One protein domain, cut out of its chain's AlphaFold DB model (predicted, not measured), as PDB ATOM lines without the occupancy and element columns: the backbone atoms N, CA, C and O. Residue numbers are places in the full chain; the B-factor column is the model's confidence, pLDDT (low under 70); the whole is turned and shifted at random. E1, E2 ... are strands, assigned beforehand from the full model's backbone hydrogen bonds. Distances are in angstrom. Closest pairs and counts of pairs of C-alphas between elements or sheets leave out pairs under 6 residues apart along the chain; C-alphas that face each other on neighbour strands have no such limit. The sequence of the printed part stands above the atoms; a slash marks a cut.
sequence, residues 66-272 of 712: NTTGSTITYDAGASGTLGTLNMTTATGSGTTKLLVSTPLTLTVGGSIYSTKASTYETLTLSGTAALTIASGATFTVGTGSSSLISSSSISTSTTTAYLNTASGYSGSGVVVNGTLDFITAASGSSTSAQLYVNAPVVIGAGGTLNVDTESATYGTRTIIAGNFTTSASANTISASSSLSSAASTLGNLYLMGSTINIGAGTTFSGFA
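What this domain is: This is residues 66 to 272 of the 712 residues of the protein "PEP-CTERM protein-sorting domain-containing protein" of Verrucomicrobium sp. GAS474 (UniProt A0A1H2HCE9). The model is a solenoid, a chain wound in stacked turns, with three rows of mostly short parallel strands as its walls. E1, E3, E5, E8, E11, E14, E17 and E20 form one wall, in that order; E6, E9, E12, E15 and E18 form the second and E7, E10, E13, E16 and E19 the third, while the bent strands E2 and E4 span these last two near the first printed turns. The printed part has 207 residues with 20 named strands, E1 to E20 along the chain, and no named helix: the class is all strand, though under half of the residues, 103, are in named strands. It is compact, with a radius of gyration of the C-alphas of 16.0 A and spans of 43 by 39 by 38 A.

Where its parts are: Find C-alpha 71 at (92.586, 102.305, 83.766), where E1, residues 71 to 74, begins. Next come E2, 81 to 89, 23.0 A long; E3, 96 to 100; E4, 104 to 114, 21.6 A, starting at (94.781, 94.363, 69.486); E5, 121 to 126; E6, 130 to 133; E7, 138 to 141; E8, 147 to 152; E9, 160 to 165; and E10, 174 to 176. Read on through E11, 179 to 185, 18.4 A; E12, 194 to 198; E13, 201 to 203; E14, 208 to 213; E15, 221 to 224; E16, 228 to 230; E17, 236 to 241; E18, 252 to 255; E19, 259 to 262; and E20, 267 to 269, ending at (124.187, 101.560, 82.263).

How they stand to each other: Begin at the branched sheet, where E2 bends by 61 degrees at residue 84 and its parallel neighbour E4 by 110 degrees at residue 107; N 87 and O 111 are 2.8 A apart. On the other side of E4 from E2, look for E6 beside residues 104 to 106, with N 106 to O 132 at 2.8 A, and E7 beside 109 to 113, with N 112 to O 140 at 2.9 A. E12 runs on into E13 across a break of 2 residues, at 97 degrees. The edge strands are E2, E18 and E19. In the other sheet, twisted, E1 and E20 are the edge strands; N 123 and O 148 of E5 and E8 are 2.8 A apart. The two sheets form a sandwich, two sheets face to face, their strands at 83 degrees; the closest C-alphas of E5 and E9, Leu 125 and Ala 161, are 6.0 A apart.

The domain as a whole: The farthest C-alphas, Gly 77 and Ala 264, are 46.0 A apart. The printed part has no cut, and no link is long. The mean pLDDT of the printed part is 80.0; 53 residues are under 70, among them 151 to 161, 184 to 193 and 242 to 250.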
ATOM      1  N   ASN A  66      94.171 112.569  78.206       69.12
ATOM      2  CA  ASN A  66      94.138 113.238  79.509       69.12
ATOM      3  C   ASN A  66      93.103 112.701  80.520       69.12
ATOM      4  O   ASN A  66      92.284 113.457  81.048       69.12
ATOM      5  N   THR A  67      93.162 111.406  80.826       67.00
ATOM      6  CA  THR A  67      92.348 110.826  81.900       67.00
ATOM      7  C   THR A  67      93.145 110.826  83.197       67.00
ATOM      8  O   THR A  67      94.230 110.256  83.270       67.00
ATOM      9  N   THR A  68      92.667 111.504  84.236       74.69
ATOM     10  CA  THR A  68      93.418 111.602  85.493       74.69
ATOM     11  C   THR A  68      93.398 110.260  86.235       74.69
ATOM     12  O   THR A  68      92.503 110.011  87.036       74.69
ATOM     13  N   GLY A  69      94.395 109.400  85.997       75.12
ATOM     14  CA  GLY A  69      94.607 108.173  86.780       75.12
ATOM     15  C   GLY A  69      93.714 106.982  86.403       75.12
ATOM     16  O   GLY A  69      93.534 106.079  87.221       75.12
ATOM     17  N   SER A  70      93.110 106.983  85.216       85.50
ATOM     18  CA  SER A  70      92.133 105.965  84.814       85.50
ATOM     19  C   SER A  70      92.803 104.735  84.195       85.50
ATOM     20  O   SER A  70      93.769 104.844  83.441       85.50
ATOM     21  N   THR A  71      92.259 103.549  84.480       90.81
ATOM     22  CA  THR A  71      92.586 102.305  83.766       90.81
ATOM     23  C   THR A  71      91.480 101.971  82.771       90.81
ATOM     24  O   THR A  71      90.356 101.662  83.162       90.81
ATOM     25  N   ILE A  72      91.811 102.014  81.487       93.19
ATOM     26  CA  ILE A  72      90.950 101.655  80.363       93.19
ATOM     27  C   ILE A  72      91.245 100.203  80.009       93.19
ATOM     28  O   ILE A  72      92.386  99.868  79.708       93.19
ATOM     29  N   THR A  73      90.241  99.331  80.043       94.00
ATOM     30  CA  THR A  73      90.431  97.909  79.709       94.00
ATOM     31  C   THR A  73      89.989  97.642  78.274       94.00
ATOM     32  O   THR A  73      88.797  97.712  77.993       94.00
ATOM     33  N   TYR A  74      90.924  97.322  77.373       92.88
ATOM     34  CA  TYR A  74      90.631  96.769  76.046       92.88
ATOM     35  C   TYR A  74      90.154  95.323  76.224       92.88
ATOM     36  O   TYR A  74      90.949  94.392  76.378       92.88
ATOM     37  N   ASP A  75      88.838  95.175  76.336       93.56
ATOM     38  CA  ASP A  75      88.144  93.968  76.763       93.56
ATOM     39  C   ASP A  75      87.645  93.118  75.581       93.56
ATOM     40  O   ASP A  75      87.877  93.421  74.411       93.56
ATOM     41  N   ALA A  76      86.945  92.019  75.875       86.38
ATOM     42  CA  ALA A  76      86.439  91.096  74.853       86.38
ATOM     43  C   ALA A  76      85.377  91.703  73.922       86.38
ATOM     44  O   ALA A  76      85.147  91.166  72.843       86.38
ATOM     45  N   GLY A  77      84.737  92.807  74.322       81.88
ATOM     46  CA  GLY A  77      83.798  93.543  73.476       81.88
ATOM     47  C   GLY A  77      84.461  94.495  72.472       81.88
ATOM     48  O   GLY A  77      83.749  95.138  71.703       81.88
ATOM     49  N   ALA A  78      85.790  94.629  72.482       86.50
ATOM     50  CA  ALA A  78      86.510  95.442  71.511       86.50
ATOM     51  C   ALA A  78      86.664  94.719  70.157       86.50
ATOM     52  O   ALA A  78      86.620  93.494  70.072       86.50
ATOM     53  N   SER A  79      86.871  95.482  69.080       82.38
ATOM     54  CA  SER A  79      86.942  94.976  67.696       82.38
ATOM     55  C   SER A  79      88.118  94.031  67.409       82.38
ATOM     56  O   SER A  79      88.146  93.395  66.357       82.38
ATOM     57  N   GLY A  80      89.139  94.008  68.272       88.75
ATOM     58  CA  GLY A  80      90.424  93.338  68.047       88.75
ATOM     59  C   GLY A  80      91.319  94.015  66.997       88.75
ATOM     60  O   GLY A  80      92.465  93.614  66.805       88.75
ATOM     61  N   THR A  81      90.826  95.043  66.297       92.25
ATOM     62  CA  THR A  81      91.555  95.783  65.254       92.25
ATOM     63  C   THR A  81      91.200  97.269  65.292       92.25
ATOM     64  O   THR A  81      90.024  97.615  65.378       92.25
ATOM     65  N   LEU A  82      92.200  98.141  65.176       94.31
ATOM     66  CA  LEU A  82      92.086  99.595  65.061       94.31
ATOM     67  C   LEU A  82      92.931 100.094  63.887       94.31
ATOM     68  O   LEU A  82      93.910  99.458  63.504       94.31
ATOM     69  N   GLY A  83      92.578 101.255  63.339       93.50
ATOM     70  CA  GLY A  83      93.461 101.991  62.438       93.50
ATOM     71  C   GLY A  83      94.655 102.547  63.205       93.50
ATOM     72  O   GLY A  83      95.783 102.069  63.055       93.50
ATOM     73  N   THR A  84      94.373 103.520  64.070       94.81
ATOM     74  CA  THR A  84      95.378 104.250  64.848       94.81
ATOM     75  C   THR A  84      95.027 104.265  66.333       94.81
ATOM     76  O   THR A  84      93.879 104.511  66.691       94.81
ATOM     77  N   LEU A  85      96.013 104.069  67.211       95.31
ATOM     78  CA  LEU A  85      95.879 104.305  68.655       95.31
ATOM     79  C   LEU A  85      96.795 105.453  69.083       95.31
ATOM     80  O   LEU A  85      98.007 105.322  68.972       95.31
ATOM     81  N   ASN A  86      96.244 106.537  69.620       94.25
ATOM     82  CA  ASN A  86      97.027 107.619  70.217       94.25
ATOM     83  C   ASN A  86      96.702 107.739  71.702       94.25
ATOM     84  O   ASN A  86      95.541 107.903  72.067       94.25
ATOM     85  N   MET A  87      97.722 107.700  72.550       91.94
ATOM     86  CA  MET A  87      97.611 107.977  73.979       91.94
ATOM     87  C   MET A  87      98.420 109.226  74.303       91.94
ATOM     88  O   MET A  87      99.619 109.290  74.020       91.94
ATOM     89  N   THR A  88      97.754 110.230  74.870       87.62
ATOM     90  CA  THR A  88      98.385 111.508  75.199       87.62
ATOM     91  C   THR A  88      97.870 112.084  76.511       87.62
ATOM     92  O   THR A  88      96.694 112.434  76.638       87.62
ATOM     93  N   THR A  89      98.771 112.306  77.469       75.88
ATOM     94  CA  THR A  89      98.502 113.158  78.640       75.88
ATOM     95  C   THR A  89      99.005 114.569  78.381       75.88
ATOM     96  O   THR A  89     100.205 114.793  78.228       75.88
ATOM     97  N   ALA A  90      98.081 115.531  78.355       66.50
ATOM     98  CA  ALA A  90      98.405 116.934  78.113       66.50
ATOM     99  C   ALA A  90      98.528 117.770  79.403       66.50
ATOM    100  O   ALA A  90      99.351 118.683  79.452       66.50
ATOM    101  N   THR A  91      97.720 117.511  80.449       69.69
ATOM    102  CA  THR A  91      97.618 118.450  81.594       69.69
ATOM    103  C   THR A  91      97.376 117.833  82.984       69.69
ATOM    104  O   THR A  91      97.580 118.523  83.986       69.69
ATOM    105  N   GLY A  92      96.992 116.557  83.095       65.38
ATOM    106  CA  GLY A  92      96.681 115.890  84.367       65.38
ATOM    107  C   GLY A  92      97.893 115.542  85.250       65.38
ATOM    108  O   GLY A  92      99.050 115.603  84.837       65.38
ATOM    109  N   SER A  93      97.642 115.200  86.517       69.00
ATOM    110  CA  SER A  93      98.642 114.685  87.474       69.00
ATOM    111  C   SER A  93      98.563 113.164  87.676       69.00
ATOM    112  O   SER A  93      99.096 112.661  88.659       69.00
ATOM    113  N   GLY A  94      97.865 112.440  86.798       74.50
ATOM    114  CA  GLY A  94      97.651 110.996  86.913       74.50
ATOM    115  C   GLY A  94      98.235 110.216  85.738       74.50
ATOM    116  O   GLY A  94      98.429 110.772  84.661       74.50
ATOM    117  N   THR A  95      98.484 108.929  85.968       79.81
ATOM    118  CA  THR A  95      98.902 107.949  84.957       79.81
ATOM    119  C   THR A  95      97.669 107.408  84.241       79.81
ATOM    120  O   THR A  95      96.826 106.783  84.888       79.81
ATOM    121  N   THR A  96      97.546 107.607  82.931       86.00
ATOM    122  CA  THR A  96      96.546 106.865  82.150       86.00
ATOM    123  C   THR A  96      97.103 105.479  81.839       86.00
ATOM    124  O   THR A  96      98.264 105.330  81.447       86.00
ATOM    125  N   LYS A  97      96.276 104.450  82.020       89.62
ATOM    126  CA  LYS A  97      96.646 103.061  81.756       89.62
ATOM    127  C   LYS A  97      95.694 102.441  80.741       89.62
ATOM    128  O   LYS A  97      94.505 102.348  81.015       89.62
ATOM    129  N   LEU A  98      96.206 101.955  79.615       92.38
ATOM    130  CA  LEU A  98      95.485 101.053  78.718       92.38
ATOM    131  C   LEU A  98      95.883  99.609  79.041       92.38
ATOM    132  O   LEU A  98      97.006  99.189  78.779       92.38
ATOM    133  N   LEU A  99      94.961  98.851  79.626       91.81
ATOM    134  CA  LEU A  99      95.097  97.424  79.887       91.81
ATOM    135  C   LEU A  99      94.547  96.635  78.697       91.81
ATOM    136  O   LEU A  99      93.338  96.582  78.491       91.81
ATOM    137  N   VAL A 100      95.425  96.009  77.923       91.31
ATOM    138  CA  VAL A 100      95.067  95.154  76.794       91.31
ATOM    139  C   VAL A 100      94.829  93.731  77.292       91.31
ATOM    140  O   VAL A 100      95.767  93.033  77.689       91.31
ATOM    141  N   SER A 101      93.561  93.318  77.307       89.19
ATOM    142  CA  SER A 101      93.122  91.998  77.789       89.19
ATOM    143  C   SER A 101      92.770  91.027  76.667       89.19
ATOM    144  O   SER A 101      92.658  89.825  76.899       89.19
ATOM    145  N   THR A 102      92.639  91.530  75.442       88.81
ATOM    146  CA  THR A 102      92.458  90.753  74.214       88.81
ATOM    147  C   THR A 102      93.421  91.253  73.135       88.81
ATOM    148  O   THR A 102      93.853  92.404  73.207       88.81
ATOM    149  N   PRO A 103      93.818  90.422  72.152       91.12
ATOM    150  CA  PRO A 103      94.718  90.866  71.091       91.12
ATOM    151  C   PRO A 103      94.196  92.117  70.367       91.12
ATOM    152  O   PRO A 103      93.040  92.156  69.950       91.12
ATOM    153  N   LEU A 104      95.062  93.115  70.196       92.94
ATOM    154  CA  LEU A 104      94.781  94.363  69.486       92.94
ATOM    155  C   LEU A 104      95.710  94.476  68.277       92.94
ATOM    156  O   LEU A 104      96.926  94.436  68.433       92.94
ATOM    157  N   THR A 105      95.157  94.665  67.080       92.81
ATOM    158  CA  THR A 105      95.928  94.932  65.854       92.81
ATOM    159  C   THR A 105      95.795  96.393  65.422       92.81
ATOM    160  O   THR A 105      94.680  96.886  65.307       92.81
ATOM    161  N   LEU A 106      96.906  97.081  65.142       93.31
ATOM    162  CA  LEU A 106      96.953  98.439  64.586       93.31
ATOM    163  C   LEU A 106      97.286  98.377  63.092       93.31
ATOM    164  O   LEU A 106      98.371  97.922  62.728       93.31
ATOM    165  N   THR A 107      96.382  98.830  62.222       91.38
ATOM    166  CA  THR A 107      96.568  98.750  60.761       91.38
ATOM    167  C   THR A 107      97.297  99.947  60.160       91.38
ATOM    168  O   THR A 107      97.855  99.825  59.075       91.38
ATOM    169  N   VAL A 108      97.303 101.092  60.847       90.94
ATOM    170  CA  VAL A 108      97.987 102.326  60.418       90.94
ATOM    171  C   VAL A 108      99.140 102.668  61.360       90.94
ATOM    172  O   VAL A 108     100.218 103.042  60.902       90.94
ATOM    173  N   GLY A 109      98.956 102.497  62.671       91.81
ATOM    174  CA  GLY A 109     100.016 102.707  63.657       91.81
ATOM    175  C   GLY A 109      99.502 103.265  64.972       91.81
ATOM    176  O   GLY A 109      98.358 103.046  65.359       91.81
ATOM    177  N   GLY A 110     100.353 103.989  65.684       92.69
ATOM    178  CA  GLY A 110      99.938 104.636  66.915       92.69
ATOM    179  C   GLY A 110     101.038 105.427  67.588       92.69
ATOM    180  O   GLY A 110     102.194 105.412  67.162       92.69
ATOM    181  N   SER A 111     100.671 106.120  68.657       92.56
ATOM    182  CA  SER A 111     101.614 106.818  69.510       92.56
ATOM    183  C   SER A 111     101.233 106.742  70.984       92.56
ATOM    184  O   SER A 111     100.054 106.713  71.333       92.56
ATOM    185  N   ILE A 112     102.242 106.725  71.849       90.69
ATOM    186  CA  ILE A 112     102.111 106.982  73.282       90.69
ATOM    187  C   ILE A 112     103.107 108.078  73.622       90.69
ATOM    188  O   ILE A 112     104.293 107.948  73.321       90.69
ATOM    189  N   TYR A 113     102.642 109.169  74.220       85.69
ATOM    190  CA  TYR A 113     103.530 110.207  74.727       85.69
ATOM    191  C   TYR A 113     102.867 111.020  75.837       85.69
ATOM    192  O   TYR A 113     101.661 111.247  75.827       85.69
ATOM    193  N   SER A 114     103.669 111.509  76.779       81.50
ATOM    194  CA  SER A 114     103.229 112.466  77.797       81.50
ATOM    195  C   SER A 114     103.989 113.773  77.631       81.50
ATOM    196  O   SER A 114     105.218 113.781  77.592       81.50
ATOM    197  N   THR A 115     103.281 114.902  77.577       80.00
ATOM    198  CA  THR A 115     103.919 116.221  77.440       80.00
ATOM    199  C   THR A 115     104.432 116.785  78.766       80.00
ATOM    200  O   THR A 115     105.056 117.844  78.777       80.00
ATOM    201  N   LYS A 116     104.162 116.123  79.899       78.75
ATOM    202  CA  LYS A 116     104.482 116.628  81.239       78.75
ATOM    203  C   LYS A 116     105.506 115.742  81.926       78.75
ATOM    204  O   LYS A 116     105.215 114.571  82.159       78.75
ATOM    205  N   ALA A 117     106.642 116.325  82.321       69.19
ATOM    206  CA  ALA A 117     107.676 115.687  83.142       69.19
ATOM    207  C   ALA A 117     107.064 114.957  84.363       69.19
ATOM    208  O   ALA A 117     106.207 115.520  85.049       69.19
ATOM    209  N   SER A 118     107.494 113.718  84.623       68.44
ATOM    210  CA  SER A 118     107.092 112.884  85.773       68.44
ATOM    211  C   SER A 118     105.673 112.288  85.750       68.44
ATOM    212  O   SER A 118     105.161 111.903  86.799       68.44
ATOM    213  N   THR A 119     105.021 112.192  84.586       73.38
ATOM    214  CA  THR A 119     103.763 111.430  84.428       73.38
ATOM    215  C   THR A 119     103.953 110.286  83.446       73.38
ATOM    216  O   THR A 119     104.612 110.471  82.429       73.38
ATOM    217  N   TYR A 120     103.385 109.120  83.752       76.50
ATOM    218  CA  TYR A 120     103.547 107.923  82.934       76.50
ATOM    219  C   TYR A 120     102.281 107.667  82.123       76.50
ATOM    220  O   TYR A 120     101.173 107.746  82.646       76.50
ATOM    221  N   GLU A 121     102.445 107.312  80.859       84.00
ATOM    222  CA  GLU A 121     101.396 106.641  80.096       84.00
ATOM    223  C   GLU A 121     101.736 105.158  80.078       84.00
ATOM    224  O   GLU A 121     102.867 104.784  79.774       84.00
ATOM    225  N   THR A 122     100.790 104.310  80.470       84.06
ATOM    226  CA  THR A 122     101.043 102.875  80.609       84.06
ATOM    227  C   THR A 122     100.207 102.081  79.625       84.06
ATOM    228  O   THR A 122      98.983 102.074  79.705       84.06
ATOM    229  N   LEU A 123     100.863 101.334  78.747       88.38
ATOM    230  CA  LEU A 123     100.257 100.241  78.004       88.38
ATOM    231  C   LEU A 123     100.605  98.931  78.714       88.38
ATOM    232  O   LEU A 123     101.761  98.518  78.747       88.38
ATOM    233  N   THR A 124      99.613  98.270  79.298       87.62
ATOM    234  CA  THR A 124      99.805  96.972  79.951       87.62
ATOM    235  C   THR A 124      99.212  95.869  79.100       87.62
ATOM    236  O   THR A 124      98.013  95.869  78.846       87.62
ATOM    237  N   LEU A 125     100.023  94.889  78.716       85.25
ATOM    238  CA  LEU A 125      99.559  93.656  78.086       85.25
ATOM    239  C   LEU A 125      99.284  92.619  79.185       85.25
ATOM    240  O   LEU A 125     100.146  92.369  80.032       85.25
ATOM    241  N   SER A 126      98.085  92.035  79.206       83.31
ATOM    242  CA  SER A 126      97.700  91.044  80.219       83.31
ATOM    243  C   SER A 126      97.545  89.640  79.640       83.31
ATOM    244  O   SER A 126      97.037  89.455  78.535       83.31
ATOM    245  N   GLY A 127      97.995  88.631  80.393       78.69
ATOM    246  CA  GLY A 127      97.919  87.231  79.970       78.69
ATOM    247  C   GLY A 127      98.599  86.995  78.616       78.69
ATOM    248  O   GLY A 127      99.767  87.325  78.439       78.69
ATOM    249  N   THR A 128      97.860  86.426  77.661       77.12
ATOM    250  CA  THR A 128      98.317  86.156  76.285       77.12
ATOM    251  C   THR A 128      97.983  87.284  75.302       77.12
ATOM    252  O   THR A 128      98.039  87.075  74.090       77.12
ATOM    253  N   ALA A 129      97.553  88.452  75.786       83.69
ATOM    254  CA  ALA A 129      97.231  89.568  74.912       83.69
ATOM    255  C   ALA A 129      98.485  90.078  74.189       83.69
ATOM    256  O   ALA A 129      99.580  90.148  74.754       83.69
ATOM    257  N   ALA A 130      98.302  90.453  72.926       86.69
ATOM    258  CA  ALA A 130      99.355  90.976  72.071       86.69
ATOM    259  C   ALA A 130      98.905  92.295  71.447       86.69
ATOM    260  O   ALA A 130      97.756  92.415  71.017       86.69
ATOM    261  N   LEU A 131      99.826  93.249  71.342       89.75
ATOM    262  CA  LEU A 131      99.675  94.381  70.436       89.75
ATOM    263  C   LEU A 131     100.372  94.016  69.121       89.75
ATOM    264  O   LEU A 131     101.575  93.773  69.108       89.75
ATOM    265  N   THR A 132      99.623  93.947  68.025       90.12
ATOM    266  CA  THR A 132     100.146  93.635  66.690       90.12
ATOM    267  C   THR A 132     100.166  94.892  65.828       90.12
ATOM    268  O   THR A 132      99.152  95.562  65.688       90.12
ATOM    269  N   ILE A 133     101.301  95.209  65.217       88.50
ATOM    270  CA  ILE A 133     101.482  96.331  64.292       88.50
ATOM    271  C   ILE A 133     101.478  95.763  62.865       88.50
ATOM    272  O   ILE A 133     102.304  94.913  62.519       88.50
ATOM    273  N   ALA A 134     100.526  96.180  62.032       87.19
ATOM    274  CA  ALA A 134     100.433  95.714  60.649       87.19
ATOM    275  C   ALA A 134     101.652  96.142  59.815       87.19
ATOM    276  O   ALA A 134     102.366  97.077  60.172       87.19
ATOM    277  N   SER A 135     101.896  95.474  58.683       85.12
ATOM    278  CA  SER A 135     103.011  95.837  57.795       85.12
ATOM    279  C   SER A 135     102.921  97.300  57.346       85.12
ATOM    280  O   SER A 135     101.853  97.765  56.956       85.12
ATOM    281  N   GLY A 136     104.037  98.028  57.438       82.69
ATOM    282  CA  GLY A 136     104.123  99.459  57.119       82.69
ATOM    283  C   GLY A 136     103.628 100.411  58.218       82.69
ATOM    284  O   GLY A 136     103.951 101.597  58.168       82.69
ATOM    285  N   ALA A 137     102.911  99.924  59.234       88.00
ATOM    286  CA  ALA A 137     102.472 100.742  60.364       88.00
ATOM    287  C   ALA A 137     103.620 101.001  61.350       88.00
ATOM    288  O   ALA A 137     104.494 100.155  61.517       88.00
ATOM    289  N   THR A 138     103.623 102.151  62.028       90.44
ATOM    290  CA  THR A 138     104.636 102.505  63.042       90.44
ATOM    291  C   THR A 138     103.974 102.834  64.374       90.44
ATOM    292  O   THR A 138     102.987 103.569  64.413       90.44
ATOM    293  N   PHE A 139     104.535 102.325  65.469       91.44
ATOM    294  CA  PHE A 139     104.134 102.681  66.825       91.44
ATOM    295  C   PHE A 139     105.205 103.554  67.482       91.44
ATOM    296  O   PHE A 139     106.349 103.133  67.618       91.44
ATOM    297  N   THR A 140     104.853 104.778  67.867       91.19
ATOM    298  CA  THR A 140     105.819 105.781  68.337       91.19
ATOM    299  C   THR A 140     105.675 106.047  69.831       91.19
ATOM    300  O   THR A 140     104.638 106.521  70.282       91.19
ATOM    301  N   VAL A 141     106.741 105.834  70.592       88.06
ATOM    302  CA  VAL A 141     106.903 106.373  71.944       88.06
ATOM    303  C   VAL A 141     107.490 107.777  71.804       88.06
ATOM    304  O   VAL A 141     108.669 107.940  71.483       88.06
ATOM    305  N   GLY A 142     106.645 108.798  71.926       82.94
ATOM    306  CA  GLY A 142     107.018 110.185  71.646       82.94
ATOM    307  C   GLY A 142     107.913 110.807  72.718       82.94
ATOM    308  O   GLY A 142     108.121 110.248  73.791       82.94
ATOM    309  N   THR A 143     108.452 111.987  72.411       78.00
ATOM    310  CA  THR A 143     109.298 112.775  73.321       78.00
ATOM    311  C   THR A 143     108.501 113.272  74.527       78.00
ATOM    312  O   THR A 143     107.382 113.759  74.354       78.00
ATOM    313  N   GLY A 144     109.091 113.227  75.722       71.81
ATOM    314  CA  GLY A 144     108.442 113.655  76.960       71.81
ATOM    315  C   GLY A 144     108.760 112.719  78.124       71.81
ATOM    316  O   GLY A 144     109.857 112.167  78.179       71.81
ATOM    317  N   SER A 145     107.823 112.548  79.056       59.69
ATOM    318  CA  SER A 145     107.998 111.598  80.166       59.69
ATOM    319  C   SER A 145     107.963 110.137  79.728       59.69
ATOM    320  O   SER A 145     107.438 109.801  78.667       59.69
ATOM    321  N   SER A 146     108.486 109.275  80.599       65.25
ATOM    322  CA  SER A 146     108.411 107.817  80.552       65.25
ATOM    323  C   SER A 146     107.066 107.257  80.099       65.25
ATOM    324  O   SER A 146     106.030 107.466  80.729       65.25
ATOM    325  N   SER A 147     107.099 106.502  79.005       71.69
ATOM    326  CA  SER A 147     106.014 105.628  78.581       71.69
ATOM    327  C   SER A 147     106.356 104.202  78.979       71.69
ATOM    328  O   SER A 147     107.448 103.706  78.705       71.69
ATOM    329  N   LEU A 148     105.404 103.542  79.617       72.12
ATOM    330  CA  LEU A 148     105.584 102.215  80.166       72.12
ATOM    331  C   LEU A 148     104.875 101.187  79.290       72.12
ATOM    332  O   LEU A 148     103.648 101.212  79.187       72.12
ATOM    333  N   ILE A 149     105.622 100.239  78.723       76.12
ATOM    334  CA  ILE A 149     105.041  98.992  78.223       76.12
ATOM    335  C   ILE A 149     105.307  97.922  79.275       76.12
ATOM    336  O   ILE A 149     106.444  97.515  79.502       76.12
ATOM    337  N   SER A 150     104.243  97.477  79.938       75.69
ATOM    338  CA  SER A 150     104.330  96.497  81.023       75.69
ATOM    339  C   SER A 150     103.588  95.214  80.684       75.69
ATOM    340  O   SER A 150     102.591  95.214  79.962       75.69
ATOM    341  N   SER A 151     104.049  94.106  81.255       67.88
ATOM    342  CA  SER A 151     103.276  92.867  81.313       67.88
ATOM    343  C   SER A 151     102.718  92.689  82.723       67.88
ATOM    344  O   SER A 151     103.495  92.618  83.680       67.88
ATOM    345  N   SER A 152     101.399  92.581  82.880       61.88
ATOM    346  CA  SER A 152     100.815  92.168  84.163       61.88
ATOM    347  C   SER A 152     100.820  90.641  84.238       61.88
ATOM    348  O   SER A 152     100.111  89.991  83.465       61.88
ATOM    349  N   SER A 153     101.626  90.062  85.132       51.28
ATOM    350  CA  SER A 153     101.707  88.606  85.289       51.28
ATOM    351  C   SER A 153     100.379  88.005  85.779       51.28
ATOM    352  O   SER A 153      99.749  88.511  86.706       51.28
ATOM    353  N   ILE A 154      99.969  86.892  85.159       42.91
ATOM    354  CA  ILE A 154      98.993  85.940  85.701       42.91
ATOM    355  C   ILE A 154      99.737  84.611  85.867       42.91
ATOM    356  O   ILE A 154     100.187  84.019  84.895       42.91
ATOM    357  N   SER A 155      99.898  84.206  87.127       42.81
ATOM    358  CA  SER A 155     100.210  82.870  87.650       42.81
ATOM    359  C   SER A 155     100.757  81.800  86.674       42.81
ATOM    360  O   SER A 155     100.025  81.166  85.918       42.81
ATOM    361  N   THR A 156     102.035  81.454  86.876       42.81
ATOM    362  CA  THR A 156     102.601  80.080  86.849       42.81
ATOM    363  C   THR A 156     102.908  79.336  85.534       42.81
ATOM    364  O   THR A 156     103.263  78.165  85.608       42.81
ATOM    365  N   SER A 157     102.917  79.949  84.347       47.97
ATOM    366  CA  SER A 157     103.459  79.266  83.148       47.97
ATOM    367  C   SER A 157     103.840  80.257  82.046       47.97
ATOM    368  O   SER A 157     102.947  80.806  81.411       47.97
ATOM    369  N   THR A 158     105.146  80.494  81.842       53.47
ATOM    370  CA  THR A 158     105.765  81.197  80.685       53.47
ATOM    371  C   THR A 158     104.875  82.246  80.005       53.47
ATOM    372  O   THR A 158     104.525  82.114  78.832       53.47
ATOM    373  N   THR A 159     104.444  83.271  80.741       51.66
ATOM    374  CA  THR A 159     103.616  84.327  80.153       51.66
ATOM    375  C   THR A 159     104.521  85.275  79.377       51.66
ATOM    376  O   THR A 159     105.308  86.012  79.969       51.66
ATOM    377  N   THR A 160     104.437  85.218  78.053       59.88
ATOM    378  CA  THR A 160     105.138  86.128  77.148       59.88
ATOM    379  C   THR A 160     104.175  87.237  76.742       59.88
ATOM    380  O   THR A 160     103.148  86.967  76.122       59.88
ATOM    381  N   ALA A 161     104.482  88.483  77.101       60.09
ATOM    382  CA  ALA A 161     103.781  89.635  76.544       60.09
ATOM    383  C   ALA A 161     104.368  89.955  75.165       60.09
ATOM    384  O   ALA A 161     105.591  90.038  75.026       60.09
ATOM    385  N   TYR A 162     103.506  90.126  74.160       73.69
ATOM    386  CA  TYR A 162     103.923  90.271  72.768       73.69
ATOM    387  C   TYR A 162     103.623  91.659  72.209       73.69
ATOM    388  O   TYR A 162     102.464  92.074  72.122       73.69
ATOM    389  N   LEU A 163     104.668  92.333  71.737       80.62
ATOM    390  CA  LEU A 163     104.549  93.411  70.765       80.62
ATOM    391  C   LEU A 163     104.978  92.851  69.407       80.62
ATOM    392  O   LEU A 163     106.167  92.719  69.131       80.62
ATOM    393  N   ASN A 164     104.009  92.441  68.595       80.31
ATOM    394  CA  ASN A 164     104.246  91.727  67.346       80.31
ATOM    395  C   ASN A 164     104.135  92.655  66.139       80.31
ATOM    396  O   ASN A 164     103.355  93.600  66.136       80.31
ATOM    397  N   THR A 165     104.854  92.337  65.071       69.44
ATOM    398  CA  THR A 165     104.534  92.818  63.724       69.44
ATOM    399  C   THR A 165     103.899  91.704  62.900       69.44
ATOM    400  O   THR A 165     104.082  90.519  63.188       69.44
ATOM    401  N   ALA A 166     103.123  92.069  61.880       69.50
ATOM    402  CA  ALA A 166     102.617  91.100  60.910       69.50
ATOM    403  C   ALA A 166     103.775  90.411  60.153       69.50
ATOM    404  O   ALA A 166     104.825  91.007  59.923       69.50
ATOM    405  N   SER A 167     103.583  89.163  59.716       72.50
ATOM    406  CA  SER A 167     104.581  88.441  58.913       72.50
ATOM    407  C   SER A 167     104.969  89.224  57.650       72.50
ATOM    408  O   SER A 167     104.085  89.695  56.934       72.50
ATOM    409  N   GLY A 168     106.269  89.322  57.347       66.00
ATOM    410  CA  GLY A 168     106.764  90.075  56.184       66.00
ATOM    411  C   GLY A 168     106.773  91.597  56.379       66.00
ATOM    412  O   GLY A 168     106.675  92.340  55.406       66.00
ATOM    413  N   TYR A 169     106.850  92.060  57.629       69.12
ATOM    414  CA  TYR A 169     106.859  93.476  57.984       69.12
ATOM    415  C   TYR A 169     107.984  94.266  57.290       69.12
ATOM    416  O   TYR A 169     109.162  93.928  57.407       69.12
ATOM    417  N   SER A 170     107.616  95.365  56.625       69.00
ATOM    418  CA  SER A 170     108.534  96.349  56.039       69.00
ATOM    419  C   SER A 170     108.238  97.742  56.611       69.00
ATOM    420  O   SER A 170     107.332  98.429  56.145       69.00
ATOM    421  N   GLY A 171     108.956  98.153  57.653       75.69
ATOM    422  CA  GLY A 171     108.781  99.456  58.306       75.69
ATOM    423  C   GLY A 171     109.703  99.625  59.518       75.69
ATOM    424  O   GLY A 171     110.590  98.799  59.737       75.69
ATOM    425  N   SER A 172     109.488 100.673  60.319       79.12
ATOM    426  CA  SER A 172     110.308 100.974  61.511       79.12
ATOM    427  C   SER A 172     109.867 100.245  62.786       79.12
ATOM    428  O   SER A 172     110.585 100.272  63.777       79.12
ATOM    429  N   GLY A 173     108.700  99.600  62.768       88.50
ATOM    430  CA  GLY A 173     108.094  98.859  63.870       88.50
ATOM    431  C   GLY A 173     107.735  99.781  65.025       88.50
ATOM    432  O   GLY A 173     106.700 100.452  65.006       88.50
ATOM    433  N   VAL A 174     108.615  99.815  66.019       89.38
ATOM    434  CA  VAL A 174     108.516 100.637  67.221       89.38
ATOM    435  C   VAL A 174     109.579 101.726  67.169       89.38
ATOM    436  O   VAL A 174     110.767 101.431  67.087       89.38
ATOM    437  N   VAL A 175     109.171 102.988  67.261       90.81
ATOM    438  CA  VAL A 175     110.087 104.136  67.311       90.81
ATOM    439  C   VAL A 175     110.058 104.743  68.706       90.81
ATOM    440  O   VAL A 175     108.996 105.115  69.190       90.81
ATOM    441  N   VAL A 176     111.214 104.873  69.350       89.75
ATOM    442  CA  VAL A 176     111.368 105.410  70.706       89.75
ATOM    443  C   VAL A 176     112.106 106.740  70.650       89.75
ATOM    444  O   VAL A 176     113.321 106.772  70.505       89.75
ATOM    445  N   ASN A 177     111.367 107.842  70.758       88.31
ATOM    446  CA  ASN A 177     111.909 109.203  70.821       88.31
ATOM    447  C   ASN A 177     111.909 109.778  72.251       88.31
ATOM    448  O   ASN A 177     112.579 110.772  72.505       88.31
ATOM    449  N   GLY A 178     111.134 109.196  73.169       86.62
ATOM    450  CA  GLY A 178     111.158 109.505  74.603       86.62
ATOM    451  C   GLY A 178     111.773 108.370  75.413       86.62
ATOM    452  O   GLY A 178     112.700 107.711  74.950       86.62
ATOM    453  N   THR A 179     111.233 108.111  76.600       85.94
ATOM    454  CA  THR A 179     111.637 106.968  77.428       85.94
ATOM    455  C   THR A 179     110.642 105.822  77.262       85.94
ATOM    456  O   THR A 179     109.448 106.006  77.492       85.94
ATOM    457  N   LEU A 180     111.134 104.650  76.859       86.62
ATOM    458  CA  LEU A 180     110.406 103.387  76.871       86.62
ATOM    459  C   LEU A 180     110.901 102.546  78.046       86.62
ATOM    460  O   LEU A 180     112.022 102.037  78.023       86.62
ATOM    461  N   ASP A 181     110.043 102.384  79.046       85.69
ATOM    462  CA  ASP A 181     110.298 101.519  80.188       85.69
ATOM    463  C   ASP A 181     109.683 100.139  79.934       85.69
ATOM    464  O   ASP A 181     108.507 100.011  79.573       85.69
ATOM    465  N   PHE A 182     110.481  99.096  80.137       82.38
ATOM    466  CA  PHE A 182     110.039  97.714  80.184       82.38
ATOM    467  C   PHE A 182     110.026  97.255  81.632       82.38
ATOM    468  O   PHE A 182     111.064  96.893  82.181       82.38
ATOM    469  N   ILE A 183     108.840  97.256  82.239       75.12
ATOM    470  CA  ILE A 183     108.652  96.768  83.605       75.12
ATOM    471  C   ILE A 183     107.911  95.442  83.549       75.12
ATOM    472  O   ILE A 183     106.790  95.349  83.032       75.12
ATOM    473  N   THR A 184     108.506  94.413  84.142       67.50
ATOM    474  CA  THR A 184     107.793  93.171  84.426       67.50
ATOM    475  C   THR A 184     107.549  93.038  85.921       67.50
ATOM    476  O   THR A 184     108.471  92.756  86.680       67.50
ATOM    477  N   ALA A 185     106.294  93.188  86.337       62.88
ATOM    478  CA  ALA A 185     105.873  92.888  87.698       62.88
ATOM    479  C   ALA A 185     105.587  91.382  87.808       62.88
ATOM    480  O   ALA A 185     104.487  90.916  87.490       62.88
ATOM    481  N   ALA A 186     106.586  90.593  88.209       59.38
ATOM    482  CA  ALA A 186     106.385  89.186  88.555       59.38
ATOM    483  C   ALA A 186     106.126  89.070  90.063       59.38
ATOM    484  O   ALA A 186     107.014  89.331  90.868       59.38
ATOM    485  N   SER A 187     104.918  88.660  90.455       57.81
ATOM    486  CA  SER A 187     104.538  88.459  91.864       57.81
ATOM    487  C   SER A 187     104.740  87.014  92.363       57.81
ATOM    488  O   SER A 187     104.214  86.645  93.410       57.81
ATOM    489  N   GLY A 188     105.501  86.179  91.637       59.59
ATOM    490  CA  GLY A 188     105.684  84.747  91.925       59.59
ATOM    491  C   GLY A 188     107.148  84.284  91.925       59.59
ATOM    492  O   GLY A 188     107.985  84.819  91.205       59.59
ATOM    493  N   SER A 189     107.461  83.265  92.731       54.66
ATOM    494  CA  SER A 189     108.823  82.937  93.187       54.66
ATOM    495  C   SER A 189     109.669  82.019  92.285       54.66
ATOM    496  O   SER A 189     110.628  81.433  92.790       54.66
ATOM    497  N   SER A 190     109.356  81.812  90.998       56.00
ATOM    498  CA  SER A 190     110.078  80.780  90.215       56.00
ATOM    499  C   SER A 190     110.266  80.988  88.709       56.00
ATOM    500  O   SER A 190     110.926  80.155  88.091       56.00
ATOM    501  N   THR A 191     109.758  82.055  88.083       58.94
ATOM    502  CA  THR A 191     109.881  82.215  86.617       58.94
ATOM    503  C   THR A 191     110.306  83.622  86.214       58.94
ATOM    504  O   THR A 191     109.685  84.591  86.645       58.94
ATOM    505  N   SER A 192     111.313  83.733  85.341       63.69
ATOM    506  CA  SER A 192     111.664  84.992  84.672       63.69
ATOM    507  C   SER A 192     110.489  85.475  83.823       63.69
ATOM    508  O   SER A 192     110.070  84.773  82.898       63.69
ATOM    509  N   ALA A 193     109.970  86.666  84.110       66.75
ATOM    510  CA  ALA A 193     109.030  87.324  83.214       66.75
ATOM    511  C   ALA A 193     109.752  87.745  81.926       66.75
ATOM    512  O   ALA A 193     110.900  88.206  81.964       66.75
ATOM    513  N   GLN A 194     109.085  87.538  80.788       77.50
ATOM    514  CA  GLN A 194     109.635  87.831  79.471       77.50
ATOM    515  C   GLN A 194     108.742  88.820  78.731       77.50
ATOM    516  O   GLN A 194     107.555  88.561  78.521       77.50
ATOM    517  N   LEU A 195     109.334  89.922  78.285       82.06
ATOM    518  CA  LEU A 195     108.722  90.791  77.292       82.06
ATOM    519  C   LEU A 195     109.328  90.475  75.927       82.06
ATOM    520  O   LEU A 195     110.549  90.477  75.789       82.06
ATOM    521  N   TYR A 196     108.485  90.214  74.931       87.50
ATOM    522  CA  TYR A 196     108.916  89.843  73.590       87.50
ATOM    523  C   TYR A 196     108.425  90.861  72.562       87.50
ATOM    524  O   TYR A 196     107.227  91.000  72.314       87.50
ATOM    525  N   VAL A 197     109.362  91.568  71.942       89.25
ATOM    526  CA  VAL A 197     109.114  92.526  70.866       89.25
ATOM    527  C   VAL A 197     109.526  91.885  69.547       89.25
ATOM    528  O   VAL A 197     110.699  91.868  69.179       89.25
ATOM    529  N   ASN A 198     108.553  91.346  68.817       89.75
ATOM    530  CA  ASN A 198     108.736  90.803  67.475       89.75
ATOM    531  C   ASN A 198     108.507  91.880  66.406       89.75
ATOM    532  O   ASN A 198     107.632  91.763  65.545       89.75
ATOM    533  N   ALA A 199     109.246  92.976  66.518       88.12
ATOM    534  CA  ALA A 199     109.160  94.138  65.648       88.12
ATOM    535  C   ALA A 199     110.540  94.789  65.546       88.12
ATOM    536  O   ALA A 199     111.302  94.711  66.516       88.12
ATOM    537  N   PRO A 200     110.880  95.453  64.427       92.38
ATOM    538  CA  PRO A 200     112.005  96.373  64.428       92.38
ATOM    539  C   PRO A 200     111.816  97.438  65.515       92.38
ATOM    540  O   PRO A 200     110.697  97.899  65.743       92.38
ATOM    541  N   VAL A 201     112.895  97.805  66.194       93.94
ATOM    542  CA  VAL A 201     112.908  98.845  67.225       93.94
ATOM    543  C   VAL A 201     113.959  99.880  66.854       93.94
ATOM    544  O   VAL A 201     115.126  99.543  66.652       93.94
ATOM    545  N   VAL A 202     113.548 101.142  66.788       94.75
ATOM    546  CA  VAL A 202     114.409 102.286  66.485       94.75
ATOM    547  C   VAL A 202     114.384 103.266  67.653       94.75
ATOM    548  O   VAL A 202     113.357 103.883  67.909       94.75
ATOM    549  N   ILE A 203     115.508 103.462  68.338       93.75
ATOM    550  CA  ILE A 203     115.679 104.533  69.324       93.75
ATOM    551  C   ILE A 203     116.124 105.799  68.586       93.75
ATOM    552  O   ILE A 203     117.261 105.905  68.113       93.75
ATOM    553  N   GLY A 204     115.197 106.745  68.443       92.19
ATOM    554  CA  GLY A 204     115.446 108.066  67.876       92.19
ATOM    555  C   GLY A 204     116.320 108.931  68.783       92.19
ATOM    556  O   GLY A 204     116.731 108.506  69.856       92.19
ATOM    557  N   ALA A 205     116.657 110.138  68.332       90.25
ATOM    558  CA  ALA A 205     117.620 110.993  69.026       90.25
ATOM    559  C   ALA A 205     117.157 111.380  70.439       90.25
ATOM    560  O   ALA A 205     116.096 111.978  70.597       90.25
ATOM    561  N   GLY A 206     117.978 111.065  71.447       88.19
ATOM    562  CA  GLY A 206     117.659 111.331  72.854       88.19
ATOM    563  C   GLY A 206     116.709 110.304  73.474       88.19
ATOM    564  O   GLY A 206     116.308 110.463  74.626       88.19
ATOM    565  N   GLY A 207     116.344 109.259  72.725       90.38
ATOM    566  CA  GLY A 207     115.488 108.196  73.219       90.38
ATOM    567  C   GLY A 207     116.176 107.388  74.321       90.38
ATOM    568  O   GLY A 207     117.393 107.174  74.311       90.38
ATOM    569  N   THR A 208     115.379 106.929  75.278       90.88
ATOM    570  CA  THR A 208     115.822 106.090  76.390       90.88
ATOM    571  C   THR A 208     115.074 104.765  76.373       90.88
ATOM    572  O   THR A 208     113.860 104.733  76.186       90.88
ATOM    573  N   LEU A 209     115.794 103.669  76.582       91.75
ATOM    574  CA  LEU A 209     115.241 102.340  76.802       91.75
ATOM    575  C   LEU A 209     115.645 101.868  78.193       91.75
ATOM    576  O   LEU A 209     116.829 101.653  78.437       91.75
ATOM    577  N   ASN A 210     114.683 101.671  79.084       89.56
ATOM    578  CA  ASN A 210     114.953 101.136  80.409       89.56
ATOM    579  C   ASN A 210     114.425  99.704  80.525       89.56
ATOM    580  O   ASN A 210     113.267  99.428  80.216       89.56
ATOM    581  N   VAL A 211     115.267  98.790  80.990       87.00
ATOM    582  CA  VAL A 211     114.900  97.414  81.322       87.00
ATOM    583  C   VAL A 211     114.821  97.309  82.836       87.00
ATOM    584  O   VAL A 211     115.833  97.127  83.511       87.00
ATOM    585  N   ASP A 212     113.617  97.437  83.378       80.06
ATOM    586  CA  ASP A 212     113.410  97.496  84.817       80.06
ATOM    587  C   ASP A 212     112.928  96.162  85.402       80.06
ATOM    588  O   ASP A 212     112.184  95.375  84.801       80.06
ATOM    589  N   THR A 213     113.370  95.916  86.627       68.44
ATOM    590  CA  THR A 213     113.032  94.756  87.448       68.44
ATOM    591  C   THR A 213     112.315  95.227  88.703       68.44
ATOM    592  O   THR A 213     112.900  95.385  89.773       68.44
ATOM    593  N   GLU A 214     111.006  95.440  88.588       64.50
ATOM    594  CA  GLU A 214     110.158  95.640  89.757       64.50
ATOM    595  C   GLU A 214     109.778  94.266  90.336       64.50
ATOM    596  O   GLU A 214     108.980  93.528  89.764       64.50
ATOM    597  N   SER A 215     110.335  93.914  91.498       58.72
ATOM    598  CA  SER A 215     109.859  92.822  92.372       58.72
ATOM    599  C   SER A 215     110.262  91.367  92.064       58.72
ATOM    600  O   SER A 215     109.928  90.488  92.863       58.72
ATOM    601  N   ALA A 216     110.989  91.055  90.991       58.06
ATOM    602  CA  ALA A 216     111.337  89.662  90.692       58.06
ATOM    603  C   ALA A 216     112.665  89.225  91.345       58.06
ATOM    604  O   ALA A 216     113.708  89.840  91.146       58.06
ATOM    605  N   THR A 217     112.660  88.099  92.074       62.62
ATOM    606  CA  THR A 217     113.890  87.421  92.554       62.62
ATOM    607  C   THR A 217     114.789  86.950  91.398       62.62
ATOM    608  O   THR A 217     115.972  86.688  91.595       62.62
ATOM    609  N   TYR A 218     114.237  86.861  90.183       63.78
ATOM    610  CA  TYR A 218     114.936  86.525  88.946       63.78
ATOM    611  C   TYR A 218     114.851  87.717  87.991       63.78
ATOM    612  O   TYR A 218     113.764  88.253  87.804       63.78
ATOM    613  N   GLY A 219     115.966  88.116  87.373       65.38
ATOM    614  CA  GLY A 219     115.993  89.283  86.484       65.38
ATOM    615  C   GLY A 219     114.965  89.215  85.342       65.38
ATOM    616  O   GLY A 219     114.647  88.136  84.826       65.38
ATOM    617  N   THR A 220     114.462  90.385  84.939       70.06
ATOM    618  CA  THR A 220     113.587  90.582  83.775       70.06
ATOM    619  C   THR A 220     114.340  90.169  82.523       70.06
ATOM    620  O   THR A 220     115.537  90.435  82.392       70.06
ATOM    621  N   ARG A 221     113.651  89.538  81.573       81.75
ATOM    622  CA  ARG A 221     114.190  89.293  80.239       81.75
ATOM    623  C   ARG A 221     113.384  90.082  79.215       81.75
ATOM    624  O   ARG A 221     112.266  89.704  78.882       81.75
ATOM    625  N   THR A 222     113.974  91.133  78.672       86.94
ATOM    626  CA  THR A 222     113.443  91.809  77.490       86.94
ATOM    627  C   THR A 222     114.077  91.191  76.258       86.94
ATOM    628  O   THR A 222     115.296  91.089  76.184       86.94
ATOM    629  N   ILE A 223     113.265  90.776  75.295       89.62
ATOM    630  CA  ILE A 223     113.704  90.187  74.033       89.62
ATOM    631  C   ILE A 223     113.201  91.064  72.892       89.62
ATOM    632  O   ILE A 223     112.000  91.275  72.758       89.62
ATOM    633  N   ILE A 224     114.111  91.541  72.050       92.50
ATOM    634  CA  ILE A 224     113.807  92.237  70.802       92.50
ATOM    635  C   ILE A 224     114.226  91.314  69.663       92.50
ATOM    636  O   ILE A 224     115.412  91.139  69.393       92.50
ATOM    637  N   ALA A 225     113.243  90.687  69.025       91.38
ATOM    638  CA  ALA A 225     113.469  89.725  67.953       91.38
ATOM    639  C   ALA A 225     113.584  90.366  66.565       91.38
ATOM    640  O   ALA A 225     114.174  89.775  65.664       91.38
ATOM    641  N   GLY A 226     113.047  91.577  66.389       90.81
ATOM    642  CA  GLY A 226     113.271  92.362  65.178       90.81
ATOM    643  C   GLY A 226     114.611  93.099  65.192       90.81
ATOM    644  O   GLY A 226     115.347  93.086  66.178       90.81
ATOM    645  N   ASN A 227     114.926  93.760  64.075       93.88
ATOM    646  CA  ASN A 227     116.128  94.585  63.965       93.88
ATOM    647  C   ASN A 227     116.134  95.689  65.023       93.88
ATOM    648  O   ASN A 227     115.104  96.306  65.284       93.88
ATOM    649  N   PHE A 228     117.298  95.972  65.589       95.25
ATOM    650  CA  PHE A 228     117.450  97.007  66.605       95.25
ATOM    651  C   PHE A 228     118.336  98.120  66.065       95.25
ATOM    652  O   PHE A 228     119.384  97.862  65.478       95.25
ATOM    653  N   THR A 229     117.925  99.372  66.205       95.12
ATOM    654  CA  THR A 229     118.723 100.515  65.759       95.12
ATOM    655  C   THR A 229     118.639 101.643  66.767       95.12
ATOM    656  O   THR A 229     117.552 101.997  67.200       95.12
ATOM    657  N   THR A 230     119.763 102.255  67.109       93.25
ATOM    658  CA  THR A 230     119.799 103.526  67.830       93.25
ATOM    659  C   THR A 230     120.411 104.597  66.934       93.25
ATOM    660  O   THR A 230     121.280 104.330  66.102       93.25
ATOM    661  N   SER A 231     119.915 105.822  67.054       89.06
ATOM    662  CA  SER A 231     120.442 106.975  66.323       89.06
ATOM    663  C   SER A 231     121.868 107.339  66.775       89.06
ATOM    664  O   SER A 231     122.305 106.961  67.858       89.06
ATOM    665  N   ALA A 232     122.608 108.118  65.981       78.06
ATOM    666  CA  ALA A 232     123.936 108.633  66.352       78.06
ATOM    667  C   ALA A 232     123.865 109.839  67.318       78.06
ATOM    668  O   ALA A 232     124.529 110.854  67.130       78.06
ATOM    669  N   SER A 233     122.966 109.781  68.295       79.62
ATOM    670  CA  SER A 233     122.718 110.825  69.292       79.62
ATOM    671  C   SER A 233     122.831 110.231  70.695       79.62
ATOM    672  O   SER A 233     122.972 109.019  70.842       79.62
ATOM    673  N   ALA A 234     122.788 111.083  71.724       84.38
ATOM    674  CA  ALA A 234     122.874 110.677  73.128       84.38
ATOM    675  C   ALA A 234     121.643 109.857  73.554       84.38
ATOM    676  O   ALA A 234     120.712 110.383  74.156       84.38
ATOM    677  N   ASN A 235     121.624 108.579  73.188       89.69
ATOM    678  CA  ASN A 235     120.609 107.624  73.606       89.69
ATOM    679  C   ASN A 235     121.066 106.936  74.888       89.69
ATOM    680  O   ASN A 235     122.266 106.745  75.110       89.69
ATOM    681  N   THR A 236     120.113 106.500  75.698       90.50
ATOM    682  CA  THR A 236     120.411 105.785  76.941       90.50
ATOM    683  C   THR A 236     119.727 104.434  76.915       90.50
ATOM    684  O   THR A 236     118.527 104.346  76.680       90.50
ATOM    685  N   ILE A 237     120.480 103.371  77.159       91.31
ATOM    686  CA  ILE A 237     119.938 102.041  77.406       91.31
ATOM    687  C   ILE A 237     120.359 101.664  78.818       91.31
ATOM    688  O   ILE A 237     121.546 101.538  79.113       91.31
ATOM    689  N   SER A 238     119.398 101.515  79.715       89.56
ATOM    690  CA  SER A 238     119.668 101.200  81.112       89.56
ATOM    691  C   SER A 238     118.980  99.917  81.531       89.56
ATOM    692  O   SER A 238     117.937  99.553  80.991       89.56
ATOM    693  N   ALA A 239     119.555  99.242  82.514       86.50
ATOM    694  CA  ALA A 239     118.818  98.317  83.352       86.50
ATOM    695  C   ALA A 239     118.751  98.869  84.777       86.50
ATOM    696  O   ALA A 239     119.737  99.372  85.315       86.50
ATOM    697  N   SER A 240     117.577  98.779  85.391       83.12
ATOM    698  CA  SER A 240     117.359  99.181  86.777       83.12
ATOM    699  C   SER A 240     116.717  98.051  87.576       83.12
ATOM    700  O   SER A 240     116.120  97.121  87.031       83.12
ATOM    701  N   SER A 241     116.894  98.117  88.892       75.06
ATOM    702  CA  SER A 241     116.202  97.277  89.864       75.06
ATOM    703  C   SER A 241     115.781  98.167  91.017       75.06
ATOM    704  O   SER A 241     116.612  98.867  91.598       75.06
ATOM    705  N   SER A 242     114.503  98.119  91.382       69.12
ATOM    706  CA  SER A 242     114.005  98.750  92.610       69.12
ATOM    707  C   SER A 242     114.337  97.932  93.868       69.12
ATOM    708  O   SER A 242     114.169  98.416  94.989       69.12
ATOM    709  N   LEU A 243     114.859  96.707  93.712       65.50
ATOM    710  CA  LEU A 243     115.328  95.873  94.816       65.50
ATOM    711  C   LEU A 243     116.732  96.317  95.248       65.50
ATOM    712  O   LEU A 243     117.711  96.153  94.523       65.50
ATOM    713  N   SER A 244     116.827  96.850  96.465       56.72
ATOM    714  CA  SER A 244     118.009  97.518  97.027       56.72
ATOM    715  C   SER A 244     119.194  96.610  97.398       56.72
ATOM    716  O   SER A 244     120.156  97.109  97.979       56.72
ATOM    717  N   SER A 245     119.159  95.297  97.122       54.44
ATOM    718  CA  SER A 245     120.080  94.348  97.783       54.44
ATOM    719  C   SER A 245     120.821  93.312  96.926       54.44
ATOM    720  O   SER A 245     121.620  92.575  97.501       54.44
ATOM    721  N   ALA A 246     120.695  93.255  95.593       54.75
ATOM    722  CA  ALA A 246     121.559  92.354  94.816       54.75
ATOM    723  C   ALA A 246     121.793  92.794  93.360       54.75
ATOM    724  O   ALA A 246     120.867  92.872  92.562       54.75
ATOM    725  N   ALA A 247     123.061  92.968  92.976       55.75
ATOM    726  CA  ALA A 247     123.480  93.158  91.581       55.75
ATOM    727  C   ALA A 247     123.120  91.964  90.661       55.75
ATOM    728  O   ALA A 247     123.183  92.077  89.440       55.75
ATOM    729  N   SER A 248     122.732  90.815  91.227       53.56
ATOM    730  CA  SER A 248     122.359  89.606  90.485       53.56
ATOM    731  C   SER A 248     120.934  89.618  89.916       53.56
ATOM    732  O   SER A 248     120.590  88.692  89.183       53.56
ATOM    733  N   THR A 249     120.107  90.627  90.220       59.94
ATOM    734  CA  THR A 249     118.696  90.679  89.791       59.94
ATOM    735  C   THR A 249     118.402  91.704  88.700       59.94
ATOM    736  O   THR A 249     117.234  91.894  88.388       59.94
ATOM    737  N   LEU A 250     119.409  92.355  88.107       68.88
ATOM    738  CA  LEU A 250     119.178  93.367  87.065       68.88
ATOM    739  C   LEU A 250     118.579  92.736  85.791       68.88
ATOM    740  O   LEU A 250     118.728  91.538  85.522       68.88
ATOM    741  N   GLY A 251     117.866  93.551  85.014       72.38
ATOM    742  CA  GLY A 251     117.246  93.137  83.758       72.38
ATOM    743  C   GLY A 251     118.262  92.740  82.682       72.38
ATOM    744  O   GLY A 251     119.376  93.252  82.624       72.38
ATOM    745  N   ASN A 252     117.864  91.823  81.803       81.50
ATOM    746  CA  ASN A 252     118.616  91.426  80.618       81.50
ATOM    747  C   ASN A 252     117.920  91.933  79.356       81.50
ATOM    748  O   ASN A 252     116.700  91.802  79.228       81.50
ATOM    749  N   LEU A 253     118.707  92.403  78.393       89.00
ATOM    750  CA  LEU A 253     118.235  92.775  77.063       89.00
ATOM    751  C   LEU A 253     118.782  91.787  76.034       89.00
ATOM    752  O   LEU A 253     119.983  91.719  75.835       89.00
ATOM    753  N   TYR A 254     117.916  91.034  75.365       89.38
ATOM    754  CA  TYR A 254     118.276  90.103  74.300       89.38
ATOM    755  C   TYR A 254     117.933  90.732  72.956       89.38
ATOM    756  O   TYR A 254     116.775  91.062  72.708       89.38
ATOM    757  N   LEU A 255     118.921  90.874  72.083       92.44
ATOM    758  CA  LEU A 255     118.761  91.391  70.730       92.44
ATOM    759  C   LEU A 255     118.958  90.232  69.744       92.44
ATOM    760  O   LEU A 255     120.062  89.707  69.612       92.44
ATOM    761  N   MET A 256     117.878  89.807  69.085       91.50
ATOM    762  CA  MET A 256     117.878  88.650  68.174       91.50
ATOM    763  C   MET A 256     117.695  89.015  66.701       91.50
ATOM    764  O   MET A 256     117.791  88.139  65.843       91.50
ATOM    765  N   GLY A 257     117.426  90.286  66.395       90.88
ATOM    766  CA  GLY A 257     117.285  90.750  65.017       90.88
ATOM    767  C   GLY A 257     118.518  90.442  64.172       90.88
ATOM    768  O   GLY A 257     119.635  90.418  64.682       90.88
ATOM    769  N   SER A 258     118.335  90.236  62.866       91.44
ATOM    770  CA  SER A 258     119.451  89.971  61.945       91.44
ATOM    771  C   SER A 258     120.393  91.167  61.802       91.44
ATOM    772  O   SER A 258     121.559  90.991  61.461       91.44
ATOM    773  N   THR A 259     119.890  92.379  62.046       93.81
ATOM    774  CA  THR A 259     120.671  93.615  62.006       93.81
ATOM    775  C   THR A 259     120.496  94.390  63.300       93.81
ATOM    776  O   THR A 259     119.377  94.724  63.697       93.81
ATOM    777  N   ILE A 260     121.619  94.723  63.926       94.25
ATOM    778  CA  ILE A 260     121.690  95.531  65.132       94.25
ATOM    779  C   ILE A 260     122.646  96.686  64.871       94.25
ATOM    780  O   ILE A 260     123.804  96.473  64.531       94.25
ATOM    781  N   ASN A 261     122.171  97.916  65.010       93.94
ATOM    782  CA  ASN A 261     122.973  99.112  64.798       93.94
ATOM    783  C   ASN A 261     122.893 100.017  66.021       93.94
ATOM    784  O   ASN A 261     121.871 100.646  66.263       93.94
ATOM    785  N   ILE A 262     123.964 100.093  66.792       91.88
ATOM    786  CA  ILE A 262     124.056 100.982  67.938       91.88
ATOM    787  C   ILE A 262     124.769 102.253  67.486       91.88
ATOM    788  O   ILE A 262     125.975 102.245  67.271       91.88
ATOM    789  N   GLY A 263     124.042 103.349  67.315       89.50
ATOM    790  CA  GLY A 263     124.610 104.635  66.937       89.50
ATOM    791  C   GLY A 263     125.578 105.190  67.986       89.50
ATOM    792  O   GLY A 263     125.458 104.937  69.190       89.50
ATOM    793  N   ALA A 264     126.557 105.962  67.511       85.38
ATOM    794  CA  ALA A 264     127.553 106.613  68.357       85.38
ATOM    795  C   ALA A 264     126.893 107.521  69.407       85.38
ATOM    796  O   ALA A 264     125.959 108.255  69.087       85.38
ATOM    797  N   GLY A 265     127.395 107.475  70.645       83.00
ATOM    798  CA  GLY A 265     126.835 108.231  71.769       83.00
ATOM    799  C   GLY A 265     125.722 107.506  72.529       83.00
ATOM    800  O   GLY A 265     125.224 108.047  73.513       83.00
ATOM    801  N   THR A 266     125.353 106.287  72.122       87.50
ATOM    802  CA  THR A 266     124.482 105.432  72.937       87.50
ATOM    803  C   THR A 266     125.238 104.971  74.184       87.50
ATOM    804  O   THR A 266     126.306 104.366  74.082       87.50
ATOM    805  N   THR A 267     124.672 105.237  75.357       87.50
ATOM    806  CA  THR A 267     125.236 104.842  76.651       87.50
ATOM    807  C   THR A 267     124.515 103.618  77.196       87.50
ATOM    808  O   THR A 267     123.287 103.555  77.154       87.50
ATOM    809  N   PHE A 268     125.273 102.649  77.715       86.62
ATOM    810  CA  PHE A 268     124.726 101.520  78.465       86.62
ATOM    811  C   PHE A 268     125.011 101.709  79.954       86.62
ATOM    812  O   PHE A 268     126.108 102.112  80.336       86.62
ATOM    813  N   SER A 269     124.022 101.450  80.809       86.00
ATOM    814  CA  SER A 269     124.187 101.560  82.263       86.00
ATOM    815  C   SER A 269     123.355 100.526  83.016       86.00
ATOM    816  O   SER A 269     122.341 100.049  82.520       86.00
ATOM    817  N   GLY A 270     123.799 100.144  84.216       79.31
ATOM    818  CA  GLY A 270     123.055  99.219  85.078       79.31
ATOM    819  C   GLY A 270     122.940  97.778  84.559       79.31
ATOM    820  O   GLY A 270     122.213  96.979  85.136       79.31
ATOM    821  N   PHE A 271     123.680  97.418  83.511       78.31
ATOM    822  CA  PHE A 271     123.945  96.025  83.152       78.31
ATOM    823  C   PHE A 271     125.180  95.541  83.919       78.31
ATOM    824  O   PHE A 271     126.111  96.317  84.139       78.31
ATOM    825  N   ALA A 272     125.194  94.280  84.353       69.44
ATOM    826  CA  ALA A 272     126.388  93.707  84.961       69.44
ATOM    827  C   ALA A 272     127.421  93.364  83.873       69.44
ATOM    828  O   ALA A 272     127.085  93.151  82.709       69.44
TER     829      ALA A 272